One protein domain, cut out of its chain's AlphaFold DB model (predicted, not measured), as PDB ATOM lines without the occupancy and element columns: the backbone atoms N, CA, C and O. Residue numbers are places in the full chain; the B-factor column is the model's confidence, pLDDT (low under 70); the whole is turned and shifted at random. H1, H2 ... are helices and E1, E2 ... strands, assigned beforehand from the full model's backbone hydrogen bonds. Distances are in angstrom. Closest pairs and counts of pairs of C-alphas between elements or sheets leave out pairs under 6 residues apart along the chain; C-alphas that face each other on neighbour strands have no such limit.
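Overview. This is residues 12 to 123 and 170 to 199 of the 256 residues of an uncharacterized protein of Peptostreptococcus russellii (UniProt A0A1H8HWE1). A long helix, H7, runs across one end of H2 and H5, which lie side by side, while a small ribbon of two strands, E1 and E2, lies toward the other end of H2. H5 is in the middle, the first residues of H3, 50 to 54, pack on H6 beside it, H4 packs on residues 60 to 64 of H3, H1 lies at the far edge, and residues 170 to 176 stick out. The printed part has 142 residues, mostly helix, in the order H1 H2 E1 H3 H4 H5 H6 E2 H7, with E1 and E2 antiparallel. It is compact, with a radius of gyration of the C-alphas of 16.3 A and spans of 43 by 36 by 31 A.

Arrangement. Start at H1, residues 12 to 19, close to but not clearly touching H2, residues 21 to 34; their closest C-alphas, of Arg 16 and Leu 24, are 6.8 A apart. H2 touches H5, residues 84 to 96, at a shallow tilt of 16 degrees, opposite ways; closest are C-alphas 26 and 92, 6.4 A. Next find E1, residues 41 to 44, antiparallel to E2, residues 119 to 122; N 43 and O 120 are within hydrogen-bond range at 2.8 A. H3, residues 50 to 65, touches H4, residues 72 to 79, closest at C-alphas 60 and 78, 5.7 A. H3 touches H6, residues 101 to 114, at a steep tilt of 49 degrees, closest at C-alphas 50 and 109, 5.0 A. The hub, H7, residues 177 to 199, touches H5, about perpendicular at 89 degrees, closest at C-alphas 185 and 94, 6.2 A. H7 also touches H2, closest at C-alphas 181 and 22, 7.0 A, and only just H6, with 3 pairs of C-alphas within 8 A. Every O i to N i+4 pair is within hydrogen-bond range in H1 to H7.

Along the chain. Find C-alpha 12 at (167.068, 222.158, 128.101), where H1 begins. H3 is 22.3 A long; H7 runs 33.3 A to C-alpha 199 at (195.209, 193.383, 143.925).

Size, cuts and confidence. Residues 124 to 169 are not printed, and C-alphas 123 and 170 are 17.7 A apart across this cut. Of the links that are printed whole, none is long. Mean pLDDT of the printed part is 70.9, with 58 residues under 70, among them 12 to 42 and 170 to 183.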
ATOM      1  N   LYS A  12     165.984 222.744 127.291       42.44
ATOM      2  CA  LYS A  12     167.068 222.158 128.101       42.44
ATOM      3  C   LYS A  12     166.649 220.836 128.737       42.44
ATOM      4  O   LYS A  12     167.405 219.876 128.643       42.44
ATOM      5  N   ILE A  13     165.447 220.771 129.314       43.84
ATOM      6  CA  ILE A  13     164.870 219.545 129.888       43.84
ATOM      7  C   ILE A  13     164.743 218.471 128.804       43.84
ATOM      8  O   ILE A  13     165.263 217.379 128.972       43.84
ATOM      9  N   ILE A  14     164.170 218.795 127.642       45.59
ATOM     10  CA  ILE A  14     164.026 217.839 126.535       45.59
ATOM     11  C   ILE A  14     165.393 217.369 126.008       45.59
ATOM     12  O   ILE A  14     165.553 216.188 125.713       45.59
ATOM     13  N   LEU A  15     166.399 218.245 125.900       39.62
ATOM     14  CA  LEU A  15     167.750 217.837 125.484       39.62
ATOM     15  C   LEU A  15     168.445 216.954 126.527       39.62
ATOM     16  O   LEU A  15     169.079 215.972 126.148       39.62
ATOM     17  N   ARG A  16     168.298 217.269 127.816       41.22
ATOM     18  CA  ARG A  16     168.776 216.456 128.940       41.22
ATOM     19  C   ARG A  16     168.125 215.070 128.932       41.22
ATOM     20  O   ARG A  16     168.833 214.073 128.955       41.22
ATOM     21  N   ASP A  17     166.805 215.012 128.789       43.28
ATOM     22  CA  ASP A  17     166.019 213.773 128.797       43.28
ATOM     23  C   ASP A  17     166.253 212.915 127.531       43.28
ATOM     24  O   ASP A  17     166.085 211.698 127.568       43.28
ATOM     25  N   ILE A  18     166.667 213.526 126.409       44.06
ATOM     26  CA  ILE A  18     167.063 212.828 125.170       44.06
ATOM     27  C   ILE A  18     168.511 212.327 125.215       44.06
ATOM     28  O   ILE A  18     168.806 211.278 124.642       44.06
ATOM     29  N   MET A  19     169.429 213.100 125.802       44.94
ATOM     30  CA  MET A  19     170.863 212.795 125.761       44.94
ATOM     31  C   MET A  19     171.348 211.990 126.965       44.94
ATOM     32  O   MET A  19     172.291 211.228 126.796       44.94
ATOM     33  N   GLY A  20     170.711 212.148 128.126       52.00
ATOM     34  CA  GLY A  20     171.173 211.645 129.415       52.00
ATOM     35  C   GLY A  20     172.020 212.673 130.172       52.00
ATOM     36  O   GLY A  20     172.857 213.379 129.600       52.00
ATOM     37  N   ASP A  21     171.802 212.768 131.486       53.94
ATOM     38  CA  ASP A  21     172.526 213.681 132.381       53.94
ATOM     39  C   ASP A  21     174.039 213.417 132.386       53.94
ATOM     40  O   ASP A  21     174.852 214.348 132.363       53.94
ATOM     41  N   LYS A  22     174.425 212.133 132.353       53.06
ATOM     42  CA  LYS A  22     175.828 211.706 132.333       53.06
ATOM     43  C   LYS A  22     176.487 212.125 131.029       53.06
ATOM     44  O   LYS A  22     177.557 212.718 131.050       53.06
ATOM     45  N   GLU A  23     175.849 211.887 129.896       54.50
ATOM     46  CA  GLU A  23     176.312 212.259 128.564       54.50
ATOM     47  C   GLU A  23     176.449 213.777 128.421       54.50
ATOM     48  O   GLU A  23     177.454 214.252 127.885       54.50
ATOM     49  N   LEU A  24     175.497 214.553 128.951       52.88
ATOM     50  CA  LEU A  24     175.556 216.014 128.954       52.88
ATOM     51  C   LEU A  24     176.726 216.536 129.809       52.88
ATOM     52  O   LEU A  24     177.474 217.415 129.366       52.88
ATOM     53  N   PHE A  25     176.939 215.954 130.993       51.84
ATOM     54  CA  PHE A  25     178.092 216.222 131.858       51.84
ATOM     55  C   PHE A  25     179.407 215.837 131.174       51.84
ATOM     56  O   PHE A  25     180.337 216.640 131.131       51.84
ATOM     57  N   MET A  26     179.485 214.641 130.587       56.16
ATOM     58  CA  MET A  26     180.673 214.115 129.913       56.16
ATOM     59  C   MET A  26     181.052 214.968 128.706       56.16
ATOM     60  O   MET A  26     182.222 215.318 128.552       56.16
ATOM     61  N   LEU A  27     180.075 215.370 127.890       56.03
ATOM     62  CA  LEU A  27     180.281 216.306 126.790       56.03
ATOM     63  C   LEU A  27     180.707 217.685 127.300       56.03
ATOM     64  O   LEU A  27     181.625 218.259 126.724       56.03
ATOM     65  N   SER A  28     180.124 218.193 128.388       51.38
ATOM     66  CA  SER A  28     180.510 219.479 128.995       51.38
ATOM     67  C   SER A  28     181.921 219.451 129.598       51.38
ATOM     68  O   SER A  28     182.662 220.432 129.500       51.38
ATOM     69  N   ILE A  29     182.337 218.307 130.143       51.34
ATOM     70  CA  ILE A  29     183.682 218.060 130.659       51.34
ATOM     71  C   ILE A  29     184.701 217.910 129.518       51.34
ATOM     72  O   ILE A  29     185.703 218.628 129.501       51.34
ATOM     73  N   MET A  30     184.432 217.056 128.522       55.31
ATOM     74  CA  MET A  30     185.267 216.918 127.320       55.31
ATOM     75  C   MET A  30     185.416 218.260 126.613       55.31
ATOM     76  O   MET A  30     186.530 218.650 126.265       55.31
ATOM     77  N   TYR A  31     184.307 218.989 126.462       51.78
ATOM     78  CA  TYR A  31     184.292 220.370 126.010       51.78
ATOM     79  C   TYR A  31     185.271 221.180 126.855       51.78
ATOM     80  O   TYR A  31     186.314 221.514 126.317       51.78
ATOM     81  N   SER A  32     185.036 221.399 128.153       50.47
ATOM     82  CA  SER A  32     185.893 222.209 129.041       50.47
ATOM     83  C   SER A  32     187.409 222.037 128.814       50.47
ATOM     84  O   SER A  32     188.127 223.034 128.698       50.47
ATOM     85  N   GLU A  33     187.899 220.799 128.659       52.38
ATOM     86  CA  GLU A  33     189.342 220.519 128.608       52.38
ATOM     87  C   GLU A  33     189.981 220.346 127.230       52.38
ATOM     88  O   GLU A  33     191.152 220.703 127.062       52.38
ATOM     89  N   PHE A  34     189.253 219.888 126.209       50.91
ATOM     90  CA  PHE A  34     189.715 220.134 124.838       50.91
ATOM     91  C   PHE A  34     189.631 221.640 124.519       50.91
ATOM     92  O   PHE A  34     190.449 222.168 123.766       50.91
ATOM     93  N   CYS A  35     188.708 222.354 125.172       46.41
ATOM     94  CA  CYS A  35     188.335 223.733 124.895       46.41
ATOM     95  C   CYS A  35     188.928 224.787 125.848       46.41
ATOM     96  O   CYS A  35     188.307 225.833 126.059       46.41
ATOM     97  N   ASP A  36     190.144 224.590 126.363       46.72
ATOM     98  CA  ASP A  36     190.837 225.629 127.140       46.72
ATOM     99  C   ASP A  36     190.921 226.958 126.337       46.72
ATOM    100  O   ASP A  36     191.001 226.975 125.099       46.72
ATOM    101  N   LYS A  37     190.878 228.111 127.024       45.81
ATOM    102  CA  LYS A  37     190.885 229.433 126.367       45.81
ATOM    103  C   LYS A  37     192.212 229.709 125.636       45.81
ATOM    104  O   LYS A  37     192.231 230.573 124.754       45.81
ATOM    105  N   LYS A  38     193.287 228.962 125.934       49.22
ATOM    106  CA  LYS A  38     194.547 228.938 125.165       49.22
ATOM    107  C   LYS A  38     194.471 227.961 123.983       49.22
ATOM    108  O   LYS A  38     194.674 226.761 124.134       49.22
ATOM    109  N   ALA A  39     194.226 228.494 122.787       44.88
ATOM    110  CA  ALA A  39     194.170 227.702 121.557       44.88
ATOM    111  C   ALA A  39     195.528 227.078 121.171       44.88
ATOM    112  O   ALA A  39     196.569 227.718 121.309       44.88
ATOM    113  N   GLY A  40     195.494 225.873 120.588       53.50
ATOM    114  CA  GLY A  40     196.617 225.300 119.837       53.50
ATOM    115  C   GLY A  40     197.724 224.648 120.667       53.50
ATOM    116  O   GLY A  40     198.899 224.851 120.367       53.50
ATOM    117  N   SER A  41     197.375 223.861 121.689       60.59
ATOM    118  CA  SER A  41     198.357 223.066 122.441       60.59
ATOM    119  C   SER A  41     198.420 221.610 121.956       60.59
ATOM    120  O   SER A  41     197.455 221.086 121.403       60.59
ATOM    121  N   TYR A  42     199.561 220.951 122.169       67.81
ATOM    122  CA  TYR A  42     199.743 219.525 121.891       67.81
ATOM    123  C   TYR A  42     199.952 218.758 123.196       67.81
ATOM    124  O   TYR A  42     200.883 219.050 123.951       67.81
ATOM    125  N   LYS A  43     199.132 217.734 123.428       72.62
ATOM    126  CA  LYS A  43     199.315 216.745 124.487       72.62
ATOM    127  C   LYS A  43     200.253 215.649 123.974       72.62
ATOM    128  O   LYS A  43     199.849 214.804 123.183       72.62
ATOM    129  N   SER A  44     201.504 215.654 124.435       75.88
ATOM    130  CA  SER A  44     202.405 214.512 124.235       75.88
ATOM    131  C   SER A  44     202.007 213.359 125.158       75.88
ATOM    132  O   SER A  44     202.008 213.517 126.386       75.88
ATOM    133  N   ILE A  45     201.703 212.206 124.569       77.94
ATOM    134  CA  ILE A  45     201.474 210.942 125.270       77.94
ATOM    135  C   ILE A  45     202.823 210.294 125.619       77.94
ATOM    136  O   ILE A  45     203.875 210.633 125.074       77.94
ATOM    137  N   SER A  46     202.821 209.413 126.617       79.25
ATOM    138  CA  SER A  46     204.018 208.704 127.070       79.25
ATOM    139  C   SER A  46     204.441 207.638 126.054       79.25
ATOM    140  O   SER A  46     203.599 206.909 125.542       79.25
ATOM    141  N   SER A  47     205.744 207.509 125.791       82.38
ATOM    142  CA  SER A  47     206.311 206.418 124.981       82.38
ATOM    143  C   SER A  47     206.661 205.161 125.798       82.38
ATOM    144  O   SER A  47     206.993 204.120 125.223       82.38
ATOM    145  N   LYS A  48     206.573 205.229 127.139       85.62
ATOM    146  CA  LYS A  48     206.726 204.053 128.015       85.62
ATOM    147  C   LYS A  48     205.668 202.990 127.699       85.62
ATOM    148  O   LYS A  48     204.625 203.306 127.139       85.62
ATOM    149  N   ASP A  49     205.922 201.772 128.166       88.00
ATOM    150  CA  ASP A  49     204.939 200.688 128.249       88.00
ATOM    151  C   ASP A  49     203.592 201.181 128.848       88.00
ATOM    152  O   ASP A  49     203.598 201.763 129.944       88.00
ATOM    153  N   PRO A  50     202.448 200.962 128.166       86.62
ATOM    154  CA  PRO A  50     201.120 201.323 128.658       86.62
ATOM    155  C   PRO A  50     200.817 200.787 130.053       86.62
ATOM    156  O   PRO A  50     200.339 201.537 130.894       86.62
ATOM    157  N   LYS A  51     201.168 199.533 130.354       90.00
ATOM    158  CA  LYS A  51     200.870 198.889 131.644       90.00
ATOM    159  C   LYS A  51     201.619 199.571 132.783       90.00
ATOM    160  O   LYS A  51     201.102 199.686 133.892       90.00
ATOM    161  N   VAL A  52     202.818 200.082 132.501       89.75
ATOM    162  CA  VAL A  52     203.604 200.889 133.442       89.75
ATOM    163  C   VAL A  52     202.989 202.276 133.637       89.75
ATOM    164  O   VAL A  52     202.888 202.730 134.773       89.75
ATOM    165  N   ASN A  53     202.554 202.946 132.567       87.94
ATOM    166  CA  ASN A  53     201.874 204.243 132.664       87.94
ATOM    167  C   ASN A  53     200.521 204.136 133.404       87.94
ATOM    168  O   ASN A  53     200.269 204.925 134.308       87.94
ATOM    169  N   THR A  54     199.684 203.151 133.060       90.31
ATOM    170  CA  THR A  54     198.385 202.855 133.688       90.31
ATOM    171  C   THR A  54     198.551 202.540 135.172       90.31
ATOM    172  O   THR A  54     197.880 203.153 136.002       90.31
ATOM    173  N   ARG A  55     199.522 201.682 135.534       92.19
ATOM    174  CA  ARG A  55     199.902 201.454 136.937       92.19
ATOM    175  C   ARG A  55     200.269 202.760 137.631       92.19
ATOM    176  O   ARG A  55     199.736 203.032 138.704       92.19
ATOM    177  N   ASP A  56     201.194 203.528 137.047       92.12
ATOM    178  CA  ASP A  56     201.703 204.775 137.626       92.12
ATOM    179  C   ASP A  56     200.565 205.787 137.843       92.12
ATOM    180  O   ASP A  56     200.560 206.483 138.858       92.12
ATOM    181  N   LEU A  57     199.594 205.845 136.927       90.38
ATOM    182  CA  LEU A  57     198.411 206.700 136.994       90.38
ATOM    183  C   LEU A  57     197.473 206.280 138.137       90.38
ATOM    184  O   LEU A  57     197.255 207.068 139.054       90.38
ATOM    185  N   LEU A  58     196.987 205.035 138.135       92.75
ATOM    186  CA  LEU A  58     196.024 204.532 139.128       92.75
ATOM    187  C   LEU A  58     196.607 204.534 140.554       92.75
ATOM    188  O   LEU A  58     195.944 204.947 141.506       92.75
ATOM    189  N   ASN A  59     197.888 204.179 140.706       94.00
ATOM    190  CA  ASN A  59     198.594 204.281 141.990       94.00
ATOM    191  C   ASN A  59     198.726 205.733 142.469       94.00
ATOM    192  O   ASN A  59     198.563 206.010 143.659       94.00
ATOM    193  N   SER A  60     199.012 206.666 141.553       91.50
ATOM    194  CA  SER A  60     199.071 208.093 141.882       91.50
ATOM    195  C   SER A  60     197.702 208.642 142.295       91.50
ATOM    196  O   SER A  60     197.653 209.579 143.088       91.50
ATOM    197  N   GLU A  61     196.605 208.085 141.772       91.25
ATOM    198  CA  GLU A  61     195.241 208.548 142.049       91.25
ATOM    199  C   GLU A  61     194.820 208.117 143.449       91.25
ATOM    200  O   GLU A  61     194.538 208.968 144.294       91.25
ATOM    201  N   CYS A  62     194.886 206.810 143.719       92.69
ATOM    202  CA  CYS A  62     194.565 206.240 145.021       92.69
ATOM    203  C   CYS A  62     195.362 206.927 146.135       92.69
ATOM    204  O   CYS A  62     194.782 207.483 147.067       92.69
ATOM    205  N   ALA A  63     196.686 207.037 145.985       89.25
ATOM    206  CA  ALA A  63     197.547 207.646 146.997       89.25
ATOM    207  C   ALA A  63     197.270 209.139 147.278       89.25
ATOM    208  O   ALA A  63     197.640 209.647 148.344       89.25
ATOM    209  N   LEU A  64     196.636 209.851 146.337       85.56
ATOM    210  CA  LEU A  64     196.159 211.220 146.531       85.56
ATOM    211  C   LEU A  64     194.742 211.262 147.119       85.56
ATOM    212  O   LEU A  64     194.519 212.081 148.012       85.56
ATOM    213  N   SER A  65     193.834 210.385 146.673       84.69
ATOM    214  CA  SER A  65     192.455 210.275 147.173       84.69
ATOM    215  C   SER A  65     192.432 209.927 148.663       84.69
ATOM    216  O   SER A  65     191.997 210.742 149.479       84.69
ATOM    217  N   ILE A  66     193.059 208.807 149.049       86.81
ATOM    218  CA  ILE A  66     193.176 208.369 150.453       86.81
ATOM    219  C   ILE A  66     194.259 209.135 151.246       86.81
ATOM    220  O   ILE A  66     194.588 208.790 152.377       86.81
ATOM    221  N   ARG A  67     194.821 210.204 150.659       84.38
ATOM    222  CA  ARG A  67     195.692 211.230 151.279       84.38
ATOM    223  C   ARG A  67     196.993 210.740 151.943       84.38
ATOM    224  O   ARG A  67     197.653 211.534 152.615       84.38
ATOM    225  N   VAL A  68     197.409 209.491 151.716       86.56
ATOM    226  CA  VAL A  68     198.534 208.829 152.420       86.56
ATOM    227  C   VAL A  68     199.914 209.457 152.201       86.56
ATOM    228  O   VAL A  68     200.808 209.244 153.016       86.56
ATOM    229  N   ILE A  69     200.113 210.243 151.137       82.69
ATOM    230  CA  ILE A  69     201.397 210.908 150.864       82.69
ATOM    231  C   ILE A  69     201.506 212.194 151.691       82.69
ATOM    232  O   ILE A  69     200.998 213.243 151.286       82.69
ATOM    233  N   GLU A  70     202.195 212.159 152.831       81.50
ATOM    234  CA  GLU A  70     202.365 213.342 153.695       81.50
ATOM    235  C   GLU A  70     203.402 214.343 153.175       81.50
ATOM    236  O   GLU A  70     203.205 215.556 153.263       81.50
ATOM    237  N   ASN A  71     204.498 213.856 152.587       85.25
ATOM    238  CA  ASN A  71     205.576 214.710 152.099       85.25
ATOM    239  C   ASN A  71     205.075 215.634 150.972       85.25
ATOM    240  O   ASN A  71     204.830 215.180 149.853       85.25
ATOM    241  N   LYS A  72     204.975 216.945 151.244       84.00
ATOM    242  CA  LYS A  72     204.466 217.956 150.295       84.00
ATOM    243  C   LYS A  72     205.146 217.889 148.921       84.00
ATOM    244  O   LYS A  72     204.448 217.876 147.910       84.00
ATOM    245  N   LYS A  73     206.478 217.758 148.868       86.06
ATOM    246  CA  LYS A  73     207.236 217.676 147.603       86.06
ATOM    247  C   LYS A  73     206.917 216.395 146.822       86.06
ATOM    248  O   LYS A  73     206.910 216.417 145.593       86.06
ATOM    249  N   LEU A  74     206.641 215.280 147.506       83.31
ATOM    250  CA  LEU A  74     206.201 214.041 146.858       83.31
ATOM    251  C   LEU A  74     204.730 214.115 146.424       83.31
ATOM    252  O   LEU A  74     204.411 213.703 145.311       83.31
ATOM    253  N   ARG A  75     203.847 214.706 147.236       83.69
ATOM    254  CA  ARG A  75     202.437 214.943 146.892       83.69
ATOM    255  C   ARG A  75     202.320 215.823 145.640       83.69
ATOM    256  O   ARG A  75     201.579 215.493 144.721       83.69
ATOM    257  N   GLU A  76     203.122 216.884 145.549       80.62
ATOM    258  CA  GLU A  76     203.237 217.753 144.366       80.62
ATOM    259  C   GLU A  76     203.823 217.038 143.138       80.62
ATOM    260  O   GLU A  76     203.412 217.322 142.015       80.62
ATOM    261  N   LYS A  77     204.764 216.099 143.317       83.31
ATOM    262  CA  LYS A  77     205.254 215.238 142.226       83.31
ATOM    263  C   LYS A  77     204.182 214.264 141.737       83.31
ATOM    264  O   LYS A  77     204.004 214.140 140.533       83.31
ATOM    265  N   THR A  78     203.458 213.626 142.654       81.88
ATOM    266  CA  THR A  78     202.392 212.653 142.354       81.88
ATOM    267  C   THR A  78     201.224 213.332 141.640       81.88
ATOM    268  O   THR A  78     200.709 212.815 140.655       81.88
ATOM    269  N   LYS A  79     200.891 214.575 142.021       77.75
ATOM    270  CA  LYS A  79     199.940 215.413 141.273       77.75
ATOM    271  C   LYS A  79     200.350 215.670 139.815       77.75
ATOM    272  O   LYS A  79     199.473 215.884 138.994       77.75
ATOM    273  N   LYS A  80     201.641 215.601 139.454       79.94
ATOM    274  CA  LYS A  80     202.107 215.741 138.054       79.94
ATOM    275  C   LYS A  80     201.920 214.474 137.205       79.94
ATOM    276  O   LYS A  80     202.233 214.519 136.015       79.94
ATOM    277  N   SER A  81     201.411 213.380 137.779       70.75
ATOM    278  CA  SER A  81     200.821 212.271 137.014       70.75
ATOM    279  C   SER A  81     199.484 212.679 136.380       70.75
ATOM    280  O   SER A  81     199.139 212.175 135.317       70.75
ATOM    281  N   PHE A  82     198.770 213.639 136.982       69.88
ATOM    282  CA  PHE A  82     197.469 214.114 136.521       69.88
ATOM    283  C   PHE A  82     197.611 215.380 135.687       69.88
ATOM    284  O   PHE A  82     197.857 216.474 136.198       69.88
ATOM    285  N   GLY A  83     197.433 215.231 134.379       68.38
ATOM    286  CA  GLY A  83     196.925 216.320 133.562       68.38
ATOM    287  C   GLY A  83     195.398 216.342 133.596       68.38
ATOM    288  O   GLY A  83     194.748 215.387 134.014       68.38
ATOM    289  N   LYS A  84     194.837 217.444 133.096       63.19
ATOM    290  CA  LYS A  84     193.397 217.625 132.887       63.19
ATOM    291  C   LYS A  84     192.787 216.451 132.095       63.19
ATOM    292  O   LYS A  84     191.845 215.821 132.558       63.19
ATOM    293  N   PHE A  85     193.418 216.081 130.974       69.75
ATOM    294  CA  PHE A  85     193.064 214.917 130.144       69.75
ATOM    295  C   PHE A  85     193.013 213.588 130.921       69.75
ATOM    296  O   PHE A  85     192.077 212.821 130.739       69.75
ATOM    297  N   GLU A  86     193.994 213.307 131.781       75.06
ATOM    298  CA  GLU A  86     194.037 212.062 132.556       75.06
ATOM    299  C   GLU A  86     192.902 211.976 133.584       75.06
ATOM    300  O   GLU A  86     192.298 210.916 133.722       75.06
ATOM    301  N   ILE A  87     192.577 213.086 134.259       71.75
ATOM    302  CA  ILE A  87     191.419 213.162 135.167       71.75
ATOM    303  C   ILE A  87     190.131 212.914 134.378       71.75
ATOM    304  O   ILE A  87     189.310 212.096 134.783       71.75
ATOM    305  N   LEU A  88     189.982 213.575 133.224       70.50
ATOM    306  CA  LEU A  88     188.804 213.410 132.378       70.50
ATOM    307  C   LEU A  88     188.625 211.971 131.924       70.50
ATOM    308  O   LEU A  88     187.532 211.441 132.051       70.50
ATOM    309  N   LEU A  89     189.677 211.337 131.406       76.50
ATOM    310  CA  LEU A  89     189.592 209.973 130.897       76.50
ATOM    311  C   LEU A  89     189.150 208.991 131.993       76.50
ATOM    312  O   LEU A  89     188.310 208.139 131.733       76.50
ATOM    313  N   LEU A  90     189.646 209.148 133.223       79.00
ATOM    314  CA  LEU A  90     189.238 208.313 134.356       79.00
ATOM    315  C   LEU A  90     187.774 208.558 134.769       79.00
ATOM    316  O   LEU A  90     187.048 207.593 135.006       79.00
ATOM    317  N   SER A  91     187.310 209.812 134.794       74.69
ATOM    318  CA  SER A  91     185.897 210.135 135.053       74.69
ATOM    319  C   SER A  91     184.958 209.663 133.935       74.69
ATOM    320  O   SER A  91     183.887 209.137 134.221       74.69
ATOM    321  N   LEU A  92     185.359 209.816 132.669       74.44
ATOM    322  CA  LEU A  92     184.604 209.355 131.499       74.44
ATOM    323  C   LEU A  92     184.439 207.838 131.518       74.44
ATOM    324  O   LEU A  92     183.336 207.352 131.288       74.44
ATOM    325  N   LEU A  93     185.508 207.094 131.820       77.94
ATOM    326  CA  LEU A  93     185.423 205.643 131.965       77.94
ATOM    327  C   LEU A  93     184.423 205.291 133.074       77.94
ATOM    328  O   LEU A  93     183.422 204.660 132.770       77.94
ATOM    329  N   ARG A  94     184.590 205.827 134.294       79.75
ATOM    330  CA  ARG A  94     183.678 205.582 135.435       79.75
ATOM    331  C   ARG A  94     182.197 205.843 135.145       79.75
ATOM    332  O   ARG A  94     181.356 205.119 135.670       79.75
ATOM    333  N   LEU A  95     181.868 206.857 134.344       74.00
ATOM    334  CA  LEU A  95     180.475 207.171 134.007       74.00
ATOM    335  C   LEU A  95     179.887 206.270 132.916       74.00
ATOM    336  O   LEU A  95     178.725 205.893 133.033       74.00
ATOM    337  N   ASN A  96     180.667 205.907 131.893       68.19
ATOM    338  CA  ASN A  96     180.224 204.964 130.855       68.19
ATOM    339  C   ASN A  96     180.237 203.504 131.335       68.19
ATOM    340  O   ASN A  96     179.607 202.653 130.713       68.19
ATOM    341  N   SER A  97     180.998 203.200 132.389       57.75
ATOM    342  CA  SER A  97     181.274 201.839 132.827       57.75
ATOM    343  C   SER A  97     180.514 201.465 134.102       57.75
ATOM    344  O   SER A  97     180.721 202.072 135.157       57.75
ATOM    345  N   ASP A  98     179.775 200.360 134.039       64.81
ATOM    346  CA  ASP A  98     179.509 199.489 135.199       64.81
ATOM    347  C   ASP A  98     180.676 198.497 135.431       64.81
ATOM    348  O   ASP A  98     180.575 197.534 136.190       64.81
ATOM    349  N   GLU A  99     181.787 198.715 134.722       60.06
ATOM    350  CA  GLU A  99     182.936 197.824 134.629       60.06
ATOM    351  C   GLU A  99     183.883 197.922 135.838       60.06
ATOM    352  O   GLU A  99     183.979 198.933 136.543       60.06
ATOM    353  N   LYS A 100     184.639 196.844 136.048       79.81
ATOM    354  CA  LYS A 100     185.611 196.690 137.137       79.81
ATOM    355  C   LYS A 100     186.931 197.371 136.789       79.81
ATOM    356  O   LYS A 100     187.204 197.736 135.642       79.81
ATOM    357  N   LEU A 101     187.832 197.462 137.770       85.50
ATOM    358  CA  LEU A 101     189.170 198.020 137.562       85.50
ATOM    359  C   LEU A 101     189.941 197.332 136.418       85.50
ATOM    360  O   LEU A 101     190.727 197.983 135.740       85.50
ATOM    361  N   GLU A 102     189.718 196.034 136.194       85.81
ATOM    362  CA  GLU A 102     190.332 195.241 135.114       85.81
ATOM    363  C   GLU A 102     190.015 195.768 133.701       85.81
ATOM    364  O   GLU A 102     190.880 195.779 132.823       85.81
ATOM    365  N   GLU A 103     188.790 196.237 133.488       82.44
ATOM    366  CA  GLU A 103     188.283 196.707 132.197       82.44
ATOM    367  C   GLU A 103     188.707 198.165 131.950       82.44
ATOM    368  O   GLU A 103     189.180 198.501 130.859       82.44
ATOM    369  N   ILE A 104     188.737 198.989 133.006       84.31
ATOM    370  CA  ILE A 104     189.395 200.305 132.995       84.31
ATOM    371  C   ILE A 104     190.902 200.171 132.725       84.31
ATOM    372  O   ILE A 104     191.435 200.895 131.882       84.31
ATOM    373  N   GLU A 105     191.606 199.234 133.373       88.12
ATOM    374  CA  GLU A 105     193.014 198.937 133.070       88.12
ATOM    375  C   GLU A 105     193.185 198.517 131.600       88.12
ATOM    376  O   GLU A 105     194.109 198.991 130.935       88.12
ATOM    377  N   CYS A 106     192.300 197.670 131.067       84.81
ATOM    378  CA  CYS A 106     192.316 197.249 129.665       84.81
ATOM    379  C   CYS A 106     192.168 198.446 128.710       84.81
ATOM    380  O   CYS A 106     193.041 198.688 127.872       84.81
ATOM    381  N   THR A 107     191.120 199.251 128.883       82.06
ATOM    382  CA  THR A 107     190.815 200.397 128.017       82.06
ATOM    383  C   THR A 107     191.887 201.486 128.104       82.06
ATOM    384  O   THR A 107     192.330 201.991 127.068       82.06
ATOM    385  N   LEU A 108     192.409 201.785 129.299       83.69
ATOM    386  CA  LEU A 108     193.549 202.692 129.473       83.69
ATOM    387  C   LEU A 108     194.803 202.188 128.750       83.69
ATOM    388  O   LEU A 108     195.499 202.991 128.125       83.69
ATOM    389  N   ASN A 109     195.100 200.886 128.811       84.94
ATOM    390  CA  ASN A 109     196.245 200.302 128.110       84.94
ATOM    391  C   ASN A 109     196.072 200.369 126.584       84.94
ATOM    392  O   ASN A 109     197.013 200.751 125.889       84.94
ATOM    393  N   ASN A 110     194.877 200.064 126.071       77.31
ATOM    394  CA  ASN A 110     194.569 200.096 124.639       77.31
ATOM    395  C   ASN A 110     194.688 201.517 124.062       77.31
ATOM    396  O   ASN A 110     195.359 201.717 123.050       77.31
ATOM    397  N   ILE A 111     194.114 202.518 124.744       76.44
ATOM    398  CA  ILE A 111     194.217 203.938 124.361       76.44
ATOM    399  C   ILE A 111     195.682 204.397 124.347       76.44
ATOM    400  O   ILE A 111     196.100 205.127 123.449       76.44
ATOM    401  N   GLN A 112     196.479 203.975 125.328       80.31
ATOM    402  CA  GLN A 112     197.875 204.392 125.440       80.31
ATOM    403  C   GLN A 112     198.822 203.691 124.466       80.31
ATOM    404  O   GLN A 112     199.803 204.316 124.079       80.31
ATOM    405  N   GLU A 113     198.553 202.445 124.059       79.00
ATOM    406  CA  GLU A 113     199.326 201.784 122.996       79.00
ATOM    407  C   GLU A 113     198.985 202.382 121.623       79.00
ATOM    408  O   GLU A 113     199.885 202.715 120.856       79.00
ATOM    409  N   ALA A 114     197.696 202.617 121.345       72.00
ATOM    410  CA  ALA A 114     197.236 203.223 120.092       72.00
ATOM    411  C   ALA A 114     197.730 204.670 119.882       72.00
ATOM    412  O   ALA A 114     197.777 205.151 118.753       72.00
ATOM    413  N   LEU A 115     198.096 205.366 120.965       73.62
ATOM    414  CA  LEU A 115     198.560 206.758 120.968       73.62
ATOM    415  C   LEU A 115     199.996 206.873 121.519       73.62
ATOM    416  O   LEU A 115     200.390 207.909 122.058       73.62
ATOM    417  N   ARG A 116     200.789 205.797 121.457       80.69
ATOM    418  CA  ARG A 116     202.049 205.685 122.201       80.69
ATOM    419  C   ARG A 116     203.137 206.628 121.696       80.69
ATOM    420  O   ARG A 116     203.659 206.482 120.600       80.69
ATOM    421  N   GLY A 117     203.527 207.578 122.545       75.19
ATOM    422  CA  GLY A 117     204.468 208.647 122.186       75.19
ATOM    423  C   GLY A 117     203.888 209.734 121.270       75.19
ATOM    424  O   GLY A 117     204.609 210.676 120.936       75.19
ATOM    425  N   GLU A 118     202.608 209.642 120.898       73.62
ATOM    426  CA  GLU A 118     201.972 210.564 119.959       73.62
ATOM    427  C   GLU A 118     201.772 211.975 120.515       73.62
ATOM    428  O   GLU A 118     201.806 212.229 121.725       73.62
ATOM    429  N   ARG A 119     201.536 212.923 119.602       68.00
ATOM    430  CA  ARG A 119     201.256 214.328 119.931       68.00
ATOM    431  C   ARG A 119     199.839 214.700 119.513       68.00
ATOM    432  O   ARG A 119     199.623 215.282 118.455       68.00
ATOM    433  N   ILE A 120     198.879 214.419 120.391       67.12
ATOM    434  CA  ILE A 120     197.468 214.758 120.180       67.12
ATOM    435  C   ILE A 120     197.310 216.284 120.183       67.12
ATOM    436  O   ILE A 120     197.742 216.960 121.120       67.12
ATOM    437  N   TYR A 121     196.688 216.836 119.143       63.66
ATOM    438  CA  TYR A 121     196.323 218.252 119.095       63.66
ATOM    439  C   TYR A 121     195.067 218.511 119.938       63.66
ATOM    440  O   TYR A 121     194.026 217.902 119.702       63.66
ATOM    441  N   MET A 122     195.151 219.431 120.900       63.53
ATOM    442  CA  MET A 122     194.027 219.816 121.758       63.53
ATOM    443  C   MET A 122     193.299 221.017 121.132       63.53
ATOM    444  O   MET A 122     193.824 222.138 121.092       63.53
ATOM    445  N   GLU A 123     192.099 220.778 120.599       52.75
ATOM    446  CA  GLU A 123     191.360 221.758 119.798       52.75
ATOM    447  C   GLU A 123     190.525 222.743 120.644       52.75
ATOM    448  O   GLU A 123     189.357 222.515 120.944       52.75
ATOM    449  N   SER A 170     179.939 234.108 125.971       33.59
ATOM    450  CA  SER A 170     180.325 233.470 127.259       33.59
ATOM    451  C   SER A 170     179.445 232.209 127.525       33.59
ATOM    452  O   SER A 170     178.958 231.655 126.538       33.59
ATOM    453  N   GLU A 171     179.254 231.543 128.682       31.98
ATOM    454  CA  GLU A 171     179.475 231.727 130.145       31.98
ATOM    455  C   GLU A 171     178.653 232.807 130.885       31.98
ATOM    456  O   GLU A 171     178.223 233.785 130.278       31.98
ATOM    457  N   GLU A 172     178.434 232.697 132.200       33.88
ATOM    458  CA  GLU A 172     178.486 231.500 133.083       33.88
ATOM    459  C   GLU A 172     177.113 230.749 132.974       33.88
ATOM    460  O   GLU A 172     176.588 230.740 131.862       33.88
ATOM    461  N   GLU A 173     176.438 230.038 133.897       33.56
ATOM    462  CA  GLU A 173     176.645 229.426 135.236       33.56
ATOM    463  C   GLU A 173     175.587 228.278 135.396       33.56
ATOM    464  O   GLU A 173     174.618 228.283 134.632       33.56
ATOM    465  N   GLY A 174     175.694 227.316 136.340       38.31
ATOM    466  CA  GLY A 174     174.590 226.354 136.600       38.31
ATOM    467  C   GLY A 174     174.854 225.047 137.393       38.31
ATOM    468  O   GLY A 174     175.986 224.590 137.522       38.31
ATOM    469  N   ASP A 175     173.732 224.457 137.835       45.78
ATOM    470  CA  ASP A 175     173.411 223.049 138.182       45.78
ATOM    471  C   ASP A 175     173.876 222.339 139.480       45.78
ATOM    472  O   ASP A 175     175.041 222.019 139.706       45.78
ATOM    473  N   TYR A 176     172.854 221.897 140.234       45.03
ATOM    474  CA  TYR A 176     172.861 220.846 141.273       45.03
ATOM    475  C   TYR A 176     173.338 219.480 140.737       45.03
ATOM    476  O   TYR A 176     174.041 218.750 141.431       45.03
ATOM    477  N   LEU A 177     173.019 219.185 139.472       48.88
ATOM    478  CA  LEU A 177     173.308 217.930 138.770       48.88
ATOM    479  C   LEU A 177     174.807 217.570 138.730       48.88
ATOM    480  O   LEU A 177     175.173 216.400 138.822       48.88
ATOM    481  N   TYR A 178     175.702 218.567 138.648       51.38
ATOM    482  CA  TYR A 178     177.148 218.313 138.727       51.38
ATOM    483  C   TYR A 178     177.547 217.673 140.065       51.38
ATOM    484  O   TYR A 178     178.529 216.938 140.099       51.38
ATOM    485  N   GLY A 179     176.800 217.925 141.147       53.50
ATOM    486  CA  GLY A 179     177.016 217.309 142.455       53.50
ATOM    487  C   GLY A 179     176.782 215.800 142.425       53.50
ATOM    488  O   GLY A 179     177.701 215.043 142.721       53.50
ATOM    489  N   GLU A 180     175.600 215.365 141.987       60.62
ATOM    490  CA  GLU A 180     175.212 213.945 141.927       60.62
ATOM    491  C   GLU A 180     176.182 213.122 141.059       60.62
ATOM    492  O   GLU A 180     176.622 212.040 141.446       60.62
ATOM    493  N   ILE A 181     176.600 213.671 139.914       62.28
ATOM    494  CA  ILE A 181     177.526 212.992 138.995       62.28
ATOM    495  C   ILE A 181     178.963 212.957 139.561       62.28
ATOM    496  O   ILE A 181     179.686 211.976 139.369       62.28
ATOM    497  N   ILE A 182     179.386 213.982 140.313       65.12
ATOM    498  CA  ILE A 182     180.648 213.953 141.073       65.12
ATOM    499  C   ILE A 182     180.584 212.914 142.202       65.12
ATOM    500  O   ILE A 182     181.582 212.233 142.442       65.12
ATOM    501  N   GLU A 183     179.441 212.756 142.871       68.56
ATOM    502  CA  GLU A 183     179.251 211.739 143.907       68.56
ATOM    503  C   GLU A 183     179.294 210.314 143.331       68.56
ATOM    504  O   GLU A 183     180.011 209.483 143.889       68.56
ATOM    505  N   GLU A 184     178.666 210.037 142.178       76.81
ATOM    506  CA  GLU A 184     178.804 208.740 141.486       76.81
ATOM    507  C   GLU A 184     180.272 208.440 141.131       76.81
ATOM    508  O   GLU A 184     180.772 207.346 141.414       76.81
ATOM    509  N   ILE A 185     180.994 209.413 140.555       77.50
ATOM    510  CA  ILE A 185     182.421 209.250 140.229       77.50
ATOM    511  C   ILE A 185     183.232 208.945 141.493       77.50
ATOM    512  O   ILE A 185     184.118 208.092 141.445       77.50
ATOM    513  N   CYS A 186     182.945 209.613 142.616       77.88
ATOM    514  CA  CYS A 186     183.636 209.370 143.883       77.88
ATOM    515  C   CYS A 186     183.346 207.969 144.442       77.88
ATOM    516  O   CYS A 186     184.282 207.285 144.850       77.88
ATOM    517  N   GLN A 187     182.091 207.511 144.406       83.81
ATOM    518  CA  GLN A 187     181.705 206.168 144.857       83.81
ATOM    519  C   GLN A 187     182.413 205.080 144.031       83.81
ATOM    520  O   GLN A 187     183.129 204.248 144.594       83.81
ATOM    521  N   LYS A 188     182.322 205.151 142.693       85.12
ATOM    522  CA  LYS A 188     183.008 204.217 141.780       85.12
ATOM    523  C   LYS A 188     184.537 204.277 141.917       85.12
ATOM    524  O   LYS A 188     185.209 203.251 141.827       85.12
ATOM    525  N   MET A 189     185.108 205.458 142.168       86.06
ATOM    526  CA  MET A 189     186.542 205.618 142.440       86.06
ATOM    527  C   MET A 189     186.958 204.909 143.739       86.06
ATOM    528  O   MET A 189     187.944 204.174 143.727       86.06
ATOM    529  N   ASP A 190     186.218 205.082 144.836       87.00
ATOM    530  CA  ASP A 190     186.536 204.457 146.126       87.00
ATOM    531  C   ASP A 190     186.406 202.925 146.084       87.00
ATOM    532  O   ASP A 190     187.157 202.216 146.755       87.00
ATOM    533  N   GLU A 191     185.486 202.381 145.285       89.62
ATOM    534  CA  GLU A 191     185.389 200.938 145.017       89.62
ATOM    535  C   GLU A 191     186.590 200.416 144.223       89.62
ATOM    536  O   GLU A 191     187.262 199.475 144.654       89.62
ATOM    537  N   GLN A 192     186.943 201.091 143.128       89.25
ATOM    538  CA  GLN A 192     188.122 200.764 142.324       89.25
ATOM    539  C   GLN A 192     189.427 200.895 143.122       89.25
ATOM    540  O   GLN A 192     190.376 200.149 142.883       89.25
ATOM    541  N   HIS A 193     189.500 201.809 144.096       91.56
ATOM    542  CA  HIS A 193     190.663 201.956 144.977       91.56
ATOM    543  C   HIS A 193     190.782 200.802 145.978       91.56
ATOM    544  O   HIS A 193     191.904 200.362 146.230       91.56
ATOM    545  N   LYS A 194     189.670 200.245 146.482       90.94
ATOM    546  CA  LYS A 194     189.687 198.992 147.266       90.94
ATOM    547  C   LYS A 194     190.200 197.835 146.405       90.94
ATOM    548  O   LYS A 194     191.163 197.176 146.786       90.94
ATOM    549  N   GLU A 195     189.641 197.659 145.204       91.62
ATOM    550  CA  GLU A 195     190.036 196.593 144.270       91.62
ATOM    551  C   GLU A 195     191.529 196.686 143.879       91.62
ATOM    552  O   GLU A 195     192.241 195.678 143.851       91.62
ATOM    553  N   LEU A 196     192.032 197.904 143.639       93.44
ATOM    554  CA  LEU A 196     193.439 198.193 143.333       93.44
ATOM    555  C   LEU A 196     194.362 197.788 144.489       93.44
ATOM    556  O   LEU A 196     195.376 197.123 144.263       93.44
ATOM    557  N   LEU A 197     194.013 198.189 145.714       93.12
ATOM    558  CA  LEU A 197     194.792 197.905 146.917       93.12
ATOM    559  C   LEU A 197     194.790 196.411 147.242       93.12
ATOM    560  O   LEU A 197     195.859 195.842 147.464       93.12
ATOM    561  N   GLU A 198     193.640 195.741 147.160       92.12
ATOM    562  CA  GLU A 198     193.558 194.288 147.310       92.12
ATOM    563  C   GLU A 198     194.440 193.568 146.287       92.12
ATOM    564  O   GLU A 198     195.213 192.678 146.654       92.12
ATOM    565  N   LYS A 199     194.368 193.942 145.002       90.50
ATOM    566  CA  LYS A 199     195.209 193.383 143.925       90.50
ATOM    567  C   LYS A 199     196.708 193.616 144.133       90.50
ATOM    568  O   LYS A 199     197.508 192.888 143.545       90.50
TER     569      LYS A 199